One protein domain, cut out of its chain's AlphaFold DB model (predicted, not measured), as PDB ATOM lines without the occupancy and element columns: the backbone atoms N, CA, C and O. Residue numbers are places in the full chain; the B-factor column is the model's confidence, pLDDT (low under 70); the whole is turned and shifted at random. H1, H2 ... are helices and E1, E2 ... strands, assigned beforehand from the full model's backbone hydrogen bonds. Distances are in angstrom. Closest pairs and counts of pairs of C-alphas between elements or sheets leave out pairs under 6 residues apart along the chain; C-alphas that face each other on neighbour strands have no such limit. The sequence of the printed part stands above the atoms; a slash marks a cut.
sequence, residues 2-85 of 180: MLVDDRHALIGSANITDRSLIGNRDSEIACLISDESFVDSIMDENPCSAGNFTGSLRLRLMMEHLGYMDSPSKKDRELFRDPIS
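Overview. This is residues 2 to 85 of the 180 residues of a protein of Hypsibius dujardini (UniProt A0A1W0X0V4). A short helix-covered sheet makes the body of a long, loosely built domain: E1, E2 and E3 lie side by side, and the first half of the long helix H2 packs on one face of them. The hairpin of E4 and E5 sits by the beginning of H2, while H1 and H3 lie toward opposite ends of the long axis. The printed part has 84 residues, with three named helices and five named strands in the order E1 E2 H1 E3 E4 E5 H2 H3, and its class is mixed, helices and strands. Both sheets, E1 - E2 - E3 and E4 - E5, are antiparallel. The whole is loose, with a radius of gyration of the C-alphas of 15.4 A, and spans 48 by 27 by 20 A.

Arrangement. E1, residues 2 to 4, and E2, residues 8 to 12, form an antiparallel hairpin at 172 degrees, with N 2 and O 10 within hydrogen-bond range at 2.9 A. E3, residues 30 to 34, is the antiparallel neighbour of E2 at 165 degrees, with N 31 and O 11 at 2.8 A. H1, residues 18 to 21, is not on this sheet. E4, residues 38 to 43, and E5, residues 46 to 51, form a second hairpin at 139 degrees, with N 41 and O 48 at 2.8 A. H2, residues 52 to 65, is on one face of the sheet E1 E2 E3, making two layers, a sheet with a helix over one face. Its height over the sheet is 10.9 A. The closest C-alphas of H2 and E2 are those of Thr 54 and Ala 9, 5.9 A apart; those of H2 and E4 are Asn 52 and Phe 38, 5.4 A apart. H3, residues 74 to 79, is near H2, with 7 pairs of C-alphas within 10 A. Each O i to N i+4 pair in H2 and H3 is within hydrogen-bond range; H1 is too short for such a pair.

Along the chain. E1 begins at C-alpha 2, (30.457, 43.549, -19.445), and measures 6.6 A; E2 measures 13.3 A, H1 5.1 A and E3 13.0 A. E4 is 13.9 A long and E5 15.8 A. H2 runs 20.2 A from C-alpha 52 at (35.754, 31.289, -11.008). H3, 9.1 A long, ends at C-alpha 79, (38.608, 44.760, 0.198).

Size, cuts and confidence. The two C-alphas farthest apart, those of Asn 24 and Lys 75, are 48.4 A apart. The printed part has no cut and no long link. Its mean pLDDT is 94.8, and no printed residue is under 70.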
ATOM      1  N   MET A   2      31.445  43.414 -20.517       98.25
ATOM      2  CA  MET A   2      30.457  43.549 -19.445       98.25
ATOM      3  C   MET A   2      30.585  42.348 -18.507       98.25
ATOM      4  O   MET A   2      30.683  41.223 -18.990       98.25
ATOM      5  N   LEU A   3      30.596  42.589 -17.197       98.25
ATOM      6  CA  LEU A   3      30.585  41.555 -16.161       98.25
ATOM      7  C   LEU A   3      29.300  41.720 -15.349       98.25
ATOM      8  O   LEU A   3      28.959  42.845 -14.986       98.25
ATOM      9  N   VAL A   4      28.591  40.624 -15.090       98.06
ATOM     10  CA  VAL A   4      27.307  40.631 -14.380       98.06
ATOM     11  C   VAL A   4      27.361  39.627 -13.236       98.06
ATOM     12  O   VAL A   4      27.665  38.452 -13.454       98.06
ATOM     13  N   ASP A   5      27.087  40.119 -12.027       97.12
ATOM     14  CA  ASP A   5      26.935  39.366 -10.772       97.12
ATOM     15  C   ASP A   5      28.093  38.420 -10.418       97.12
ATOM     16  O   ASP A   5      27.903  37.439  -9.702       97.12
ATOM     17  N   ASP A   6      29.296  38.683 -10.939       97.88
ATOM     18  CA  ASP A   6      30.440  37.764 -10.899       97.88
ATOM     19  C   ASP A   6      30.127  36.367 -11.488       97.88
ATOM     20  O   ASP A   6      30.787  35.395 -11.142       97.88
ATOM     21  N   ARG A   7      29.152  36.235 -12.402       97.94
ATOM     22  CA  ARG A   7      28.729  34.946 -13.005       97.94
ATOM     23  C   ARG A   7      28.782  34.896 -14.524       97.94
ATOM     24  O   ARG A   7      28.962  33.818 -15.093       97.94
ATOM     25  N   HIS A   8      28.577  36.041 -15.166       98.38
ATOM     26  CA  HIS A   8      28.549  36.143 -16.616       98.38
ATOM     27  C   HIS A   8      29.503  37.230 -17.094       98.38
ATOM     28  O   HIS A   8      29.506  38.343 -16.566       98.38
ATOM     29  N   ALA A   9      30.261  36.926 -18.142       98.56
ATOM     30  CA  ALA A   9      31.082  37.891 -18.853       98.56
ATOM     31  C   ALA A   9      30.691  37.924 -20.332       98.56
ATOM     32  O   ALA A   9      30.658  36.893 -21.000       98.56
ATOM     33  N   LEU A  10      30.432  39.119 -20.859       98.50
ATOM     34  CA  LEU A  10      30.291  39.369 -22.290       98.50
ATOM     35  C   LEU A  10      31.540  40.105 -22.783       98.50
ATOM     36  O   LEU A  10      31.790  41.260 -22.416       98.50
ATOM     37  N   ILE A  11      32.339  39.433 -23.608       98.50
ATOM     38  CA  ILE A  11      33.608  39.949 -24.137       98.50
ATOM     39  C   ILE A  11      33.551  39.903 -25.661       98.50
ATOM     40  O   ILE A  11      33.253  38.862 -26.237       98.50
ATOM     41  N   GLY A  12      33.835  41.019 -26.324       97.75
ATOM     42  CA  GLY A  12      33.722  41.126 -27.774       97.75
ATOM     43  C   GLY A  12      34.190  42.473 -28.302       97.75
ATOM     44  O   GLY A  12      34.678  43.304 -27.534       97.75
ATOM     45  N   SER A  13      34.020  42.665 -29.607       97.69
ATOM     46  CA  SER A  13      34.348  43.900 -30.325       97.69
ATOM     47  C   SER A  13      33.239  44.959 -30.257       97.69
ATOM     48  O   SER A  13      33.530  46.144 -30.393       97.69
ATOM     49  N   ALA A  14      31.998  44.547 -29.975       96.88
ATOM     50  CA  ALA A  14      30.840  45.435 -29.961       96.88
ATOM     51  C   ALA A  14      30.927  46.519 -28.872       96.88
ATOM     52  O   ALA A  14      31.021  46.220 -27.674       96.88
ATOM     53  N   ASN A  15      30.810  47.778 -29.291       96.06
ATOM     54  CA  ASN A  15      30.592  48.915 -28.399       96.06
ATOM     55  C   ASN A  15      29.115  49.007 -27.979       96.06
ATOM     56  O   ASN A  15      28.234  48.424 -28.608       96.06
ATOM     57  N   ILE A  16      28.820  49.770 -26.920       95.81
ATOM     58  CA  ILE A  16      27.435  50.076 -26.522       95.81
ATOM     59  C   ILE A  16      26.922  51.236 -27.386       95.81
ATOM     60  O   ILE A  16      26.839  52.376 -26.935       95.81
ATOM     61  N   THR A  17      26.666  50.947 -28.660       93.12
ATOM     62  CA  THR A  17      26.238  51.911 -29.686       93.12
ATOM     63  C   THR A  17      25.322  51.230 -30.710       93.12
ATOM     64  O   THR A  17      25.374  50.010 -30.885       93.12
ATOM     65  N   ASP A  18      24.492  51.999 -31.421       91.81
ATOM     66  CA  ASP A  18      23.635  51.471 -32.493       91.81
ATOM     67  C   ASP A  18      24.480  50.852 -33.610       91.81
ATOM     68  O   ASP A  18      24.107  49.828 -34.191       91.81
ATOM     69  N   ARG A  19      25.633  51.470 -33.900       90.62
ATOM     70  CA  ARG A  19      26.599  50.985 -34.890       90.62
ATOM     71  C   ARG A  19      26.995  49.527 -34.668       90.62
ATOM     72  O   ARG A  19      27.006  48.768 -35.634       90.62
ATOM     73  N   SER A  20      27.268  49.148 -33.425       93.94
ATOM     74  CA  SER A  20      27.688  47.790 -33.080       93.94
ATOM     75  C   SER A  20      26.508  46.853 -32.772       93.94
ATOM     76  O   SER A  20      26.610  45.651 -33.003       93.94
ATOM     77  N   LEU A  21      25.380  47.357 -32.249       93.25
ATOM     78  CA  LEU A  21      24.332  46.502 -31.661       93.25
ATOM     79  C   LEU A  21      23.110  46.227 -32.555       93.25
ATOM     80  O   LEU A  21      22.420  45.235 -32.323       93.25
ATOM     81  N   ILE A  22      22.820  47.047 -33.574       91.88
ATOM     82  CA  ILE A  22      21.632  46.839 -34.438       91.88
ATOM     83  C   ILE A  22      21.820  45.651 -35.405       91.88
ATOM     84  O   ILE A  22      20.845  45.079 -35.893       91.88
ATOM     85  N   GLY A  23      23.066  45.249 -35.680       87.62
ATOM     86  CA  GLY A  23      23.389  44.050 -36.466       87.62
ATOM     87  C   GLY A  23      23.267  44.196 -37.988       87.62
ATOM     88  O   GLY A  23      23.576  43.257 -38.714       87.62
ATOM     89  N   ASN A  24      22.853  45.361 -38.496       87.81
ATOM     90  CA  ASN A  24      22.825  45.678 -39.933       87.81
ATOM     91  C   ASN A  24      23.850  46.753 -40.344       87.81
ATOM     92  O   ASN A  24      23.733  47.329 -41.427       87.81
ATOM     93  N   ARG A  25      24.815  47.045 -39.465       88.88
ATOM     94  CA  ARG A  25      25.879  48.035 -39.663       88.88
ATOM     95  C   ARG A  25      27.247  47.356 -39.598       88.88
ATOM     96  O   ARG A  25      27.600  46.665 -40.549       88.88
ATOM     97  N   ASP A  26      27.992  47.532 -38.509       91.94
ATOM     98  CA  ASP A  26      29.324  46.949 -38.366       91.94
ATOM     99  C   ASP A  26      29.217  45.449 -38.042       91.94
ATOM    100  O   ASP A  26      28.309  45.002 -37.335       91.94
ATOM    101  N   SER A  27      30.148  44.661 -38.582       95.69
ATOM    102  CA  SER A  27      30.268  43.237 -38.263       95.69
ATOM    103  C   SER A  27      30.982  43.075 -36.925       95.69
ATOM    104  O   SER A  27      32.182  43.321 -36.835       95.69
ATOM    105  N   GLU A  28      30.258  42.616 -35.908       97.50
ATOM    106  CA  GLU A  28      30.779  42.436 -34.554       97.50
ATOM    107  C   GLU A  28      30.819  40.963 -34.141       97.50
ATOM    108  O   GLU A  28      30.034  40.138 -34.612       97.50
ATOM    109  N   ILE A  29      31.708  40.633 -33.204       97.00
ATOM    110  CA  ILE A  29      31.753  39.321 -32.558       97.00
ATOM    111  C   ILE A  29      31.826  39.486 -31.042       97.00
ATOM    112  O   ILE A  29      32.551  40.336 -30.523       97.00
ATOM    113  N   ALA A  30      31.082  38.653 -30.317       97.56
ATOM    114  CA  ALA A  30      31.136  38.589 -28.866       97.56
ATOM    115  C   ALA A  30      30.978  37.150 -28.370       97.56
ATOM    116  O   ALA A  30      30.318  36.325 -28.999       97.56
ATOM    117  N   CYS A  31      31.587  36.867 -27.224       98.12
ATOM    118  CA  CYS A  31      31.486  35.615 -26.498       98.12
ATOM    119  C   CYS A  31      30.776  35.866 -25.166       98.12
ATOM    120  O   CYS A  31      31.203  36.726 -24.387       98.12
ATOM    121  N   LEU A  32      29.699  35.115 -24.920       98.25
ATOM    122  CA  LEU A  32      29.070  35.015 -23.608       98.25
ATOM    123  C   LEU A  32      29.722  33.864 -22.848       98.25
ATOM    124  O   LEU A  32      29.591  32.701 -23.227       98.25
ATOM    125  N   ILE A  33      30.388  34.198 -21.755       98.44
ATOM    126  CA  ILE A  33      31.006  33.249 -20.841       98.44
ATOM    127  C   ILE A  33      30.105  33.178 -19.614       98.44
ATOM    128  O   ILE A  33      29.843  34.199 -18.981       98.44
ATOM    129  N   SER A  34      29.606  31.983 -19.306       98.44
ATOM    130  CA  SER A  34      28.818  31.716 -18.101       98.44
ATOM    131  C   SER A  34      29.580  30.723 -17.246       98.44
ATOM    132  O   SER A  34      29.924  29.641 -17.718       98.44
ATOM    133  N   ASP A  35      29.879  31.107 -16.011       98.31
ATOM    134  CA  ASP A  35      30.596  30.236 -15.091       98.31
ATOM    135  C   ASP A  35      29.744  29.022 -14.688       98.31
ATOM    136  O   ASP A  35      28.577  29.155 -14.320       98.31
ATOM    137  N   GLU A  36      30.355  27.837 -14.707       97.94
ATOM    138  CA  GLU A  36      29.766  26.587 -14.188       97.94
ATOM    139  C   GLU A  36      30.393  26.156 -12.852       97.94
ATOM    140  O   GLU A  36      29.908  25.245 -12.182       97.94
ATOM    141  N   SER A  37      31.485  26.813 -12.453       97.75
ATOM    142  CA  SER A  37      32.214  26.530 -11.219       97.75
ATOM    143  C   SER A  37      32.325  27.795 -10.382       97.75
ATOM    144  O   SER A  37      32.622  28.871 -10.905       97.75
ATOM    145  N   PHE A  38      32.076  27.657  -9.081       98.00
ATOM    146  CA  PHE A  38      31.881  28.791  -8.189       98.00
ATOM    147  C   PHE A  38      32.730  28.685  -6.923       98.00
ATOM    148  O   PHE A  38      33.090  27.590  -6.489       98.00
ATOM    149  N   VAL A  39      33.001  29.841  -6.324       96.69
ATOM    150  CA  VAL A  39      33.682  30.014  -5.039       96.69
ATOM    151  C   VAL A  39      32.856  30.895  -4.110       96.69
ATOM    152  O   VAL A  39      32.080  31.742  -4.562       96.69
ATOM    153  N   ASP A  40      33.045  30.706  -2.806       96.56
ATOM    154  CA  ASP A  40      32.386  31.511  -1.779       96.56
ATOM    155  C   ASP A  40      32.812  32.979  -1.882       96.56
ATOM    156  O   ASP A  40      33.987  33.330  -1.720       96.56
ATOM    157  N   SER A  41      31.839  33.860  -2.077       95.88
ATOM    158  CA  SER A  41      32.033  35.301  -2.190       95.88
ATOM    159  C   SER A  41      30.998  36.060  -1.358       95.88
ATOM    160  O   SER A  41      30.253  35.467  -0.574       95.88
ATOM    161  N   ILE A  42      31.010  37.385  -1.466       96.44
ATOM    162  CA  ILE A  42      30.122  38.292  -0.746       96.44
ATOM    163  C   ILE A  42      29.609  39.338  -1.739       96.44
ATOM    164  O   ILE A  42      30.353  39.778  -2.612       96.44
ATOM    165  N   MET A  43      28.338  39.705  -1.619       96.12
ATOM    166  CA  MET A  43      27.692  40.734  -2.428       96.12
ATOM    167  C   MET A  43      26.741  41.522  -1.525       96.12
ATOM    168  O   MET A  43      25.795  40.940  -0.995       96.12
ATOM    169  N   ASP A  44      27.010  42.813  -1.327       95.94
ATOM    170  CA  ASP A  44      26.274  43.671  -0.382       95.94
ATOM    171  C   ASP A  44      26.185  43.044   1.018       95.94
ATOM    172  O   ASP A  44      25.109  42.824   1.564       95.94
ATOM    173  N   GLU A  45      27.337  42.651   1.559       94.94
ATOM    174  CA  GLU A  45      27.529  42.032   2.876       94.94
ATOM    175  C   GLU A  45      26.879  40.645   3.044       94.94
ATOM    176  O   GLU A  45      27.027  40.002   4.087       94.94
ATOM    177  N   ASN A  46      26.220  40.126   2.005       96.00
ATOM    178  CA  ASN A  46      25.552  38.833   2.028       96.00
ATOM    179  C   ASN A  46      26.408  37.746   1.357       96.00
ATOM    180  O   ASN A  46      26.973  37.987   0.285       96.00
ATOM    181  N   PRO A  47      26.490  36.527   1.929       97.12
ATOM    182  CA  PRO A  47      27.159  35.405   1.280       97.12
ATOM    183  C   PRO A  47      26.563  35.121  -0.100       97.12
ATOM    184  O   PRO A  47      25.348  34.984  -0.252       97.12
ATOM    185  N   CYS A  48      27.422  34.985  -1.104       96.12
ATOM    186  CA  CYS A  48      27.031  34.623  -2.458       96.12
ATOM    187  C   CYS A  48      28.038  33.633  -3.060       96.12
ATOM    188  O   CYS A  48      29.069  33.319  -2.463       96.12
ATOM    189  N   SER A  49      27.750  33.133  -4.258       96.38
ATOM    190  CA  SER A  49      28.724  32.358  -5.034       96.38
ATOM    191  C   SER A  49      29.138  33.162  -6.256       96.38
ATOM    192  O   SER A  49      28.271  33.527  -7.058       96.38
ATOM    193  N   ALA A  50      30.439  33.403  -6.385       97.50
ATOM    194  CA  ALA A  50      31.054  34.038  -7.543       97.50
ATOM    195  C   ALA A  50      31.624  32.965  -8.473       97.50
ATOM    196  O   ALA A  50      32.177  31.965  -8.019       97.50
ATOM    197  N   GLY A  51      31.476  33.164  -9.775       98.19
ATOM    198  CA  GLY A  51      32.083  32.341 -10.807       98.19
ATOM    199  C   GLY A  51      33.605  32.449 -10.785       98.19
ATOM    200  O   GLY A  51      34.160  33.530 -10.567       98.19
ATOM    201  N   ASN A  52      34.292  31.331 -11.011       97.81
ATOM    202  CA  ASN A  52      35.754  31.289 -11.008       97.81
ATOM    203  C   ASN A  52      36.367  32.227 -12.058       97.81
ATOM    204  O   ASN A  52      37.313  32.958 -11.757       97.81
ATOM    205  N   PHE A  53      35.838  32.237 -13.280       98.00
ATOM    206  CA  PHE A  53      36.326  33.109 -14.341       98.00
ATOM    207  C   PHE A  53      35.877  34.555 -14.123       98.00
ATOM    208  O   PHE A  53      36.722  35.443 -14.006       98.00
ATOM    209  N   THR A  54      34.568  34.803 -14.039       98.12
ATOM    210  CA  THR A  54      34.025  36.169 -14.017       98.12
ATOM    211  C   THR A  54      34.466  36.921 -12.760       98.12
ATOM    212  O   THR A  54      34.957  38.048 -12.864       98.12
ATOM    213  N   GLY A  55      34.389  36.280 -11.588       96.69
ATOM    214  CA  GLY A  55      34.825  36.878 -10.327       96.69
ATOM    215  C   GLY A  55      36.329  37.156 -10.287       96.69
ATOM    216  O   GLY A  55      36.743  38.234  -9.861       96.69
ATOM    217  N   SER A  56      37.172  36.241 -10.789       95.75
ATOM    218  CA  SER A  56      38.625  36.485 -10.840       95.75
ATOM    219  C   SER A  56      39.003  37.605 -11.814       95.75
ATOM    220  O   SER A  56      39.886  38.412 -11.507       95.75
ATOM    221  N   LEU A  57      38.310  37.702 -12.953       97.50
ATOM    222  CA  LEU A  57      38.495  38.778 -13.921       97.50
ATOM    223  C   LEU A  57      38.110  40.134 -13.318       97.50
ATOM    224  O   LEU A  57      38.912  41.067 -13.378       97.50
ATOM    225  N   ARG A  58      36.933  40.241 -12.682       97.56
ATOM    226  CA  ARG A  58      36.508  41.475 -12.004       97.56
ATOM    227  C   ARG A  58      37.500  41.881 -10.914       97.56
ATOM    228  O   ARG A  58      37.920  43.038 -10.893       97.56
ATOM    229  N   LEU A  59      37.898  40.949 -10.042       95.06
ATOM    230  CA  LEU A  59      38.893  41.195  -8.991       95.06
ATOM    231  C   LEU A  59      40.168  41.804  -9.576       95.06
ATOM    232  O   LEU A  59      40.614  42.855  -9.122       95.06
ATOM    233  N   ARG A  60      40.719  41.176 -10.619       95.00
ATOM    234  CA  ARG A  60      41.948  41.636 -11.268       95.00
ATOM    235  C   ARG A  60      41.808  43.046 -11.839       95.00
ATOM    236  O   ARG A  60      42.676  43.873 -11.586       95.00
ATOM    237  N   LEU A  61      40.724  43.330 -12.559       96.94
ATOM    238  CA  LEU A  61      40.483  44.646 -13.161       96.94
ATOM    239  C   LEU A  61      40.328  45.741 -12.102       96.94
ATOM    240  O   LEU A  61      40.906  46.817 -12.229       96.94
ATOM    241  N   MET A  62      39.570  45.473 -11.036       96.94
ATOM    242  CA  MET A  62      39.399  46.447  -9.957       96.94
ATOM    243  C   MET A  62      40.717  46.711  -9.227       96.94
ATOM    244  O   MET A  62      41.032  47.866  -8.944       96.94
ATOM    245  N   MET A  63      41.509  45.668  -8.965       95.69
ATOM    246  CA  MET A  63      42.836  45.814  -8.362       95.69
ATOM    247  C   MET A  63      43.787  46.596  -9.270       95.69
ATOM    248  O   MET A  63      44.514  47.450  -8.780       95.69
ATOM    249  N   GLU A  64      43.765  46.361 -10.580       95.44
ATOM    250  CA  GLU A  64      44.551  47.122 -11.555       95.44
ATOM    251  C   GLU A  64      44.176  48.609 -11.568       95.44
ATOM    252  O   GLU A  64      45.041  49.477 -11.411       95.44
ATOM    253  N   HIS A  65      42.882  48.921 -11.662       96.69
ATOM    254  CA  HIS A  65      42.411  50.305 -11.677       96.69
ATOM    255  C   HIS A  65      42.675  51.052 -10.367       96.69
ATOM    256  O   HIS A  65      42.919  52.259 -10.409       96.69
ATOM    257  N   LEU A  66      42.679  50.347  -9.233       96.31
ATOM    258  CA  LEU A  66      42.947  50.908  -7.907       96.31
ATOM    259  C   LEU A  66      44.414  50.770  -7.456       96.31
ATOM    260  O   LEU A  66      44.734  51.174  -6.341       96.31
ATOM    261  N   GLY A  67      45.309  50.231  -8.292       94.94
ATOM    262  CA  GLY A  67      46.753  50.185  -8.022       94.94
ATOM    263  C   GLY A  67      47.220  49.100  -7.040       94.94
ATOM    264  O   GLY A  67      48.262  49.257  -6.418       94.94
ATOM    265  N   TYR A  68      46.483  47.995  -6.901       94.81
ATOM    266  CA  TYR A  68      46.781  46.877  -5.988       94.81
ATOM    267  C   TYR A  68      47.370  45.638  -6.684       94.81
ATOM    268  O   TYR A  68      47.314  44.530  -6.149       94.81
ATOM    269  N   MET A  69      47.909  45.776  -7.897       90.50
ATOM    270  CA  MET A  69      48.494  44.638  -8.625       90.50
ATOM    271  C   MET A  69      49.859  44.209  -8.069       90.50
ATOM    272  O   MET A  69      50.203  43.026  -8.135       90.50
ATOM    273  N   ASP A  70      50.605  45.139  -7.474       84.69
ATOM    274  CA  ASP A  70      51.944  44.883  -6.953       84.69
ATOM    275  C   ASP A  70      51.881  44.230  -5.568       84.69
ATOM    276  O   ASP A  70      51.711  44.888  -4.548       84.69
ATOM    277  N   SER A  71      52.046  42.904  -5.536       79.06
ATOM    278  CA  SER A  71      52.125  42.097  -4.304       79.06
ATOM    279  C   SER A  71      50.987  42.361  -3.294       79.06
ATOM    280  O   SER A  71      51.258  42.700  -2.139       79.06
ATOM    281  N   PRO A  72      49.711  42.164  -3.684       82.94
ATOM    282  CA  PRO A  72      48.569  42.442  -2.820       82.94
ATOM    283  C   PRO A  72      48.591  41.571  -1.567       82.94
ATOM    284  O   PRO A  72      48.673  40.338  -1.646       82.94
ATOM    285  N   SER A  73      48.444  42.203  -0.405       87.62
ATOM    286  CA  SER A  73      48.275  41.484   0.850       87.62
ATOM    287  C   SER A  73      46.935  40.742   0.874       87.62
ATOM    288  O   SER A  73      46.007  41.023   0.109       87.62
ATOM    289  N   LYS A  74      46.790  39.790   1.804       85.88
ATOM    290  CA  LYS A  74      45.501  39.116   2.027       85.88
ATOM    291  C   LYS A  74      44.393  40.115   2.377       85.88
ATOM    292  O   LYS A  74      43.262  39.936   1.948       85.88
ATOM    293  N   LYS A  75      44.729  41.164   3.136       86.62
ATOM    294  CA  LYS A  75      43.788  42.224   3.511       86.62
ATOM    295  C   LYS A  75      43.330  43.011   2.285       86.62
ATOM    296  O   LYS A  75      42.145  43.296   2.188       86.62
ATOM    297  N   ASP A  76      44.245  43.303   1.360       86.88
ATOM    298  CA  ASP A  76      43.911  44.037   0.138       86.88
ATOM    299  C   ASP A  76      42.906  43.254  -0.689       86.88
ATOM    300  O   ASP A  76      41.857  43.788  -1.012       86.88
ATOM    301  N   ARG A  77      43.160  41.963  -0.941       85.75
ATOM    302  CA  ARG A  77      42.228  41.098  -1.689       85.75
ATOM    303  C   ARG A  77      40.825  41.071  -1.083       85.75
ATOM    304  O   ARG A  77      39.847  41.073  -1.825       85.75
ATOM    305  N   GLU A  78      40.735  41.107   0.241       89.50
ATOM    306  CA  GLU A  78      39.455  41.072   0.944       89.50
ATOM    307  C   GLU A  78      38.649  42.367   0.801       89.50
ATOM    308  O   GLU A  78      37.423  42.307   0.821       89.50
ATOM    309  N   LEU A  79      39.299  43.511   0.546       91.06
ATOM    310  CA  LEU A  79      38.608  44.760   0.198       91.06
ATOM    311  C   LEU A  79      37.853  44.651  -1.133       91.06
ATOM    312  O   LEU A  79      36.819  45.286  -1.297       91.06
ATOM    313  N   PHE A  80      38.353  43.848  -2.076       93.75
ATOM    314  CA  PHE A  80      37.750  43.675  -3.402       93.75
ATOM    315  C   PHE A  80      36.744  42.532  -3.464       93.75
ATOM    316  O   PHE A  80      36.167  42.299  -4.529       93.75
ATOM    317  N   ARG A  81      36.574  41.780  -2.370       93.00
ATOM    318  CA  ARG A  81      35.720  40.592  -2.340       93.00
ATOM    319  C   ARG A  81      34.251  40.943  -2.544       93.00
ATOM    320  O   ARG A  81      33.586  40.235  -3.287       93.00
ATOM    321  N   ASP A  82      33.797  42.038  -1.938       96.44
ATOM    322  CA  ASP A  82      32.446  42.567  -2.105       96.44
ATOM    323  C   ASP A  82      32.467  43.854  -2.950       96.44
ATOM    324  O   ASP A  82      32.754  44.938  -2.421       96.44
ATOM    325  N   PRO A  83      32.183  43.758  -4.261       95.00
ATOM    326  CA  PRO A  83      32.302  44.881  -5.184       95.00
ATOM    327  C   PRO A  83      31.186  45.923  -5.049       95.00
ATOM    328  O   PRO A  83      31.286  46.976  -5.681       95.00
ATOM    329  N   ILE A  84      30.124  45.646  -4.282       96.31
ATOM    330  CA  ILE A  84      28.976  46.555  -4.146       96.31
ATOM    331  C   ILE A  84      28.740  47.038  -2.714       96.31
ATOM    332  O   ILE A  84      27.859  47.868  -2.497       96.31
ATOM    333  N   SER A  85      29.554  46.589  -1.753       96.69
ATOM    334  CA  SER A  85      29.494  47.092  -0.380       96.69
ATOM    335  C   SER A  85      29.645  48.623  -0.317       96.69
ATOM    336  O   SER A  85      30.438  49.216  -1.065       96.69
TER     337      SER A  85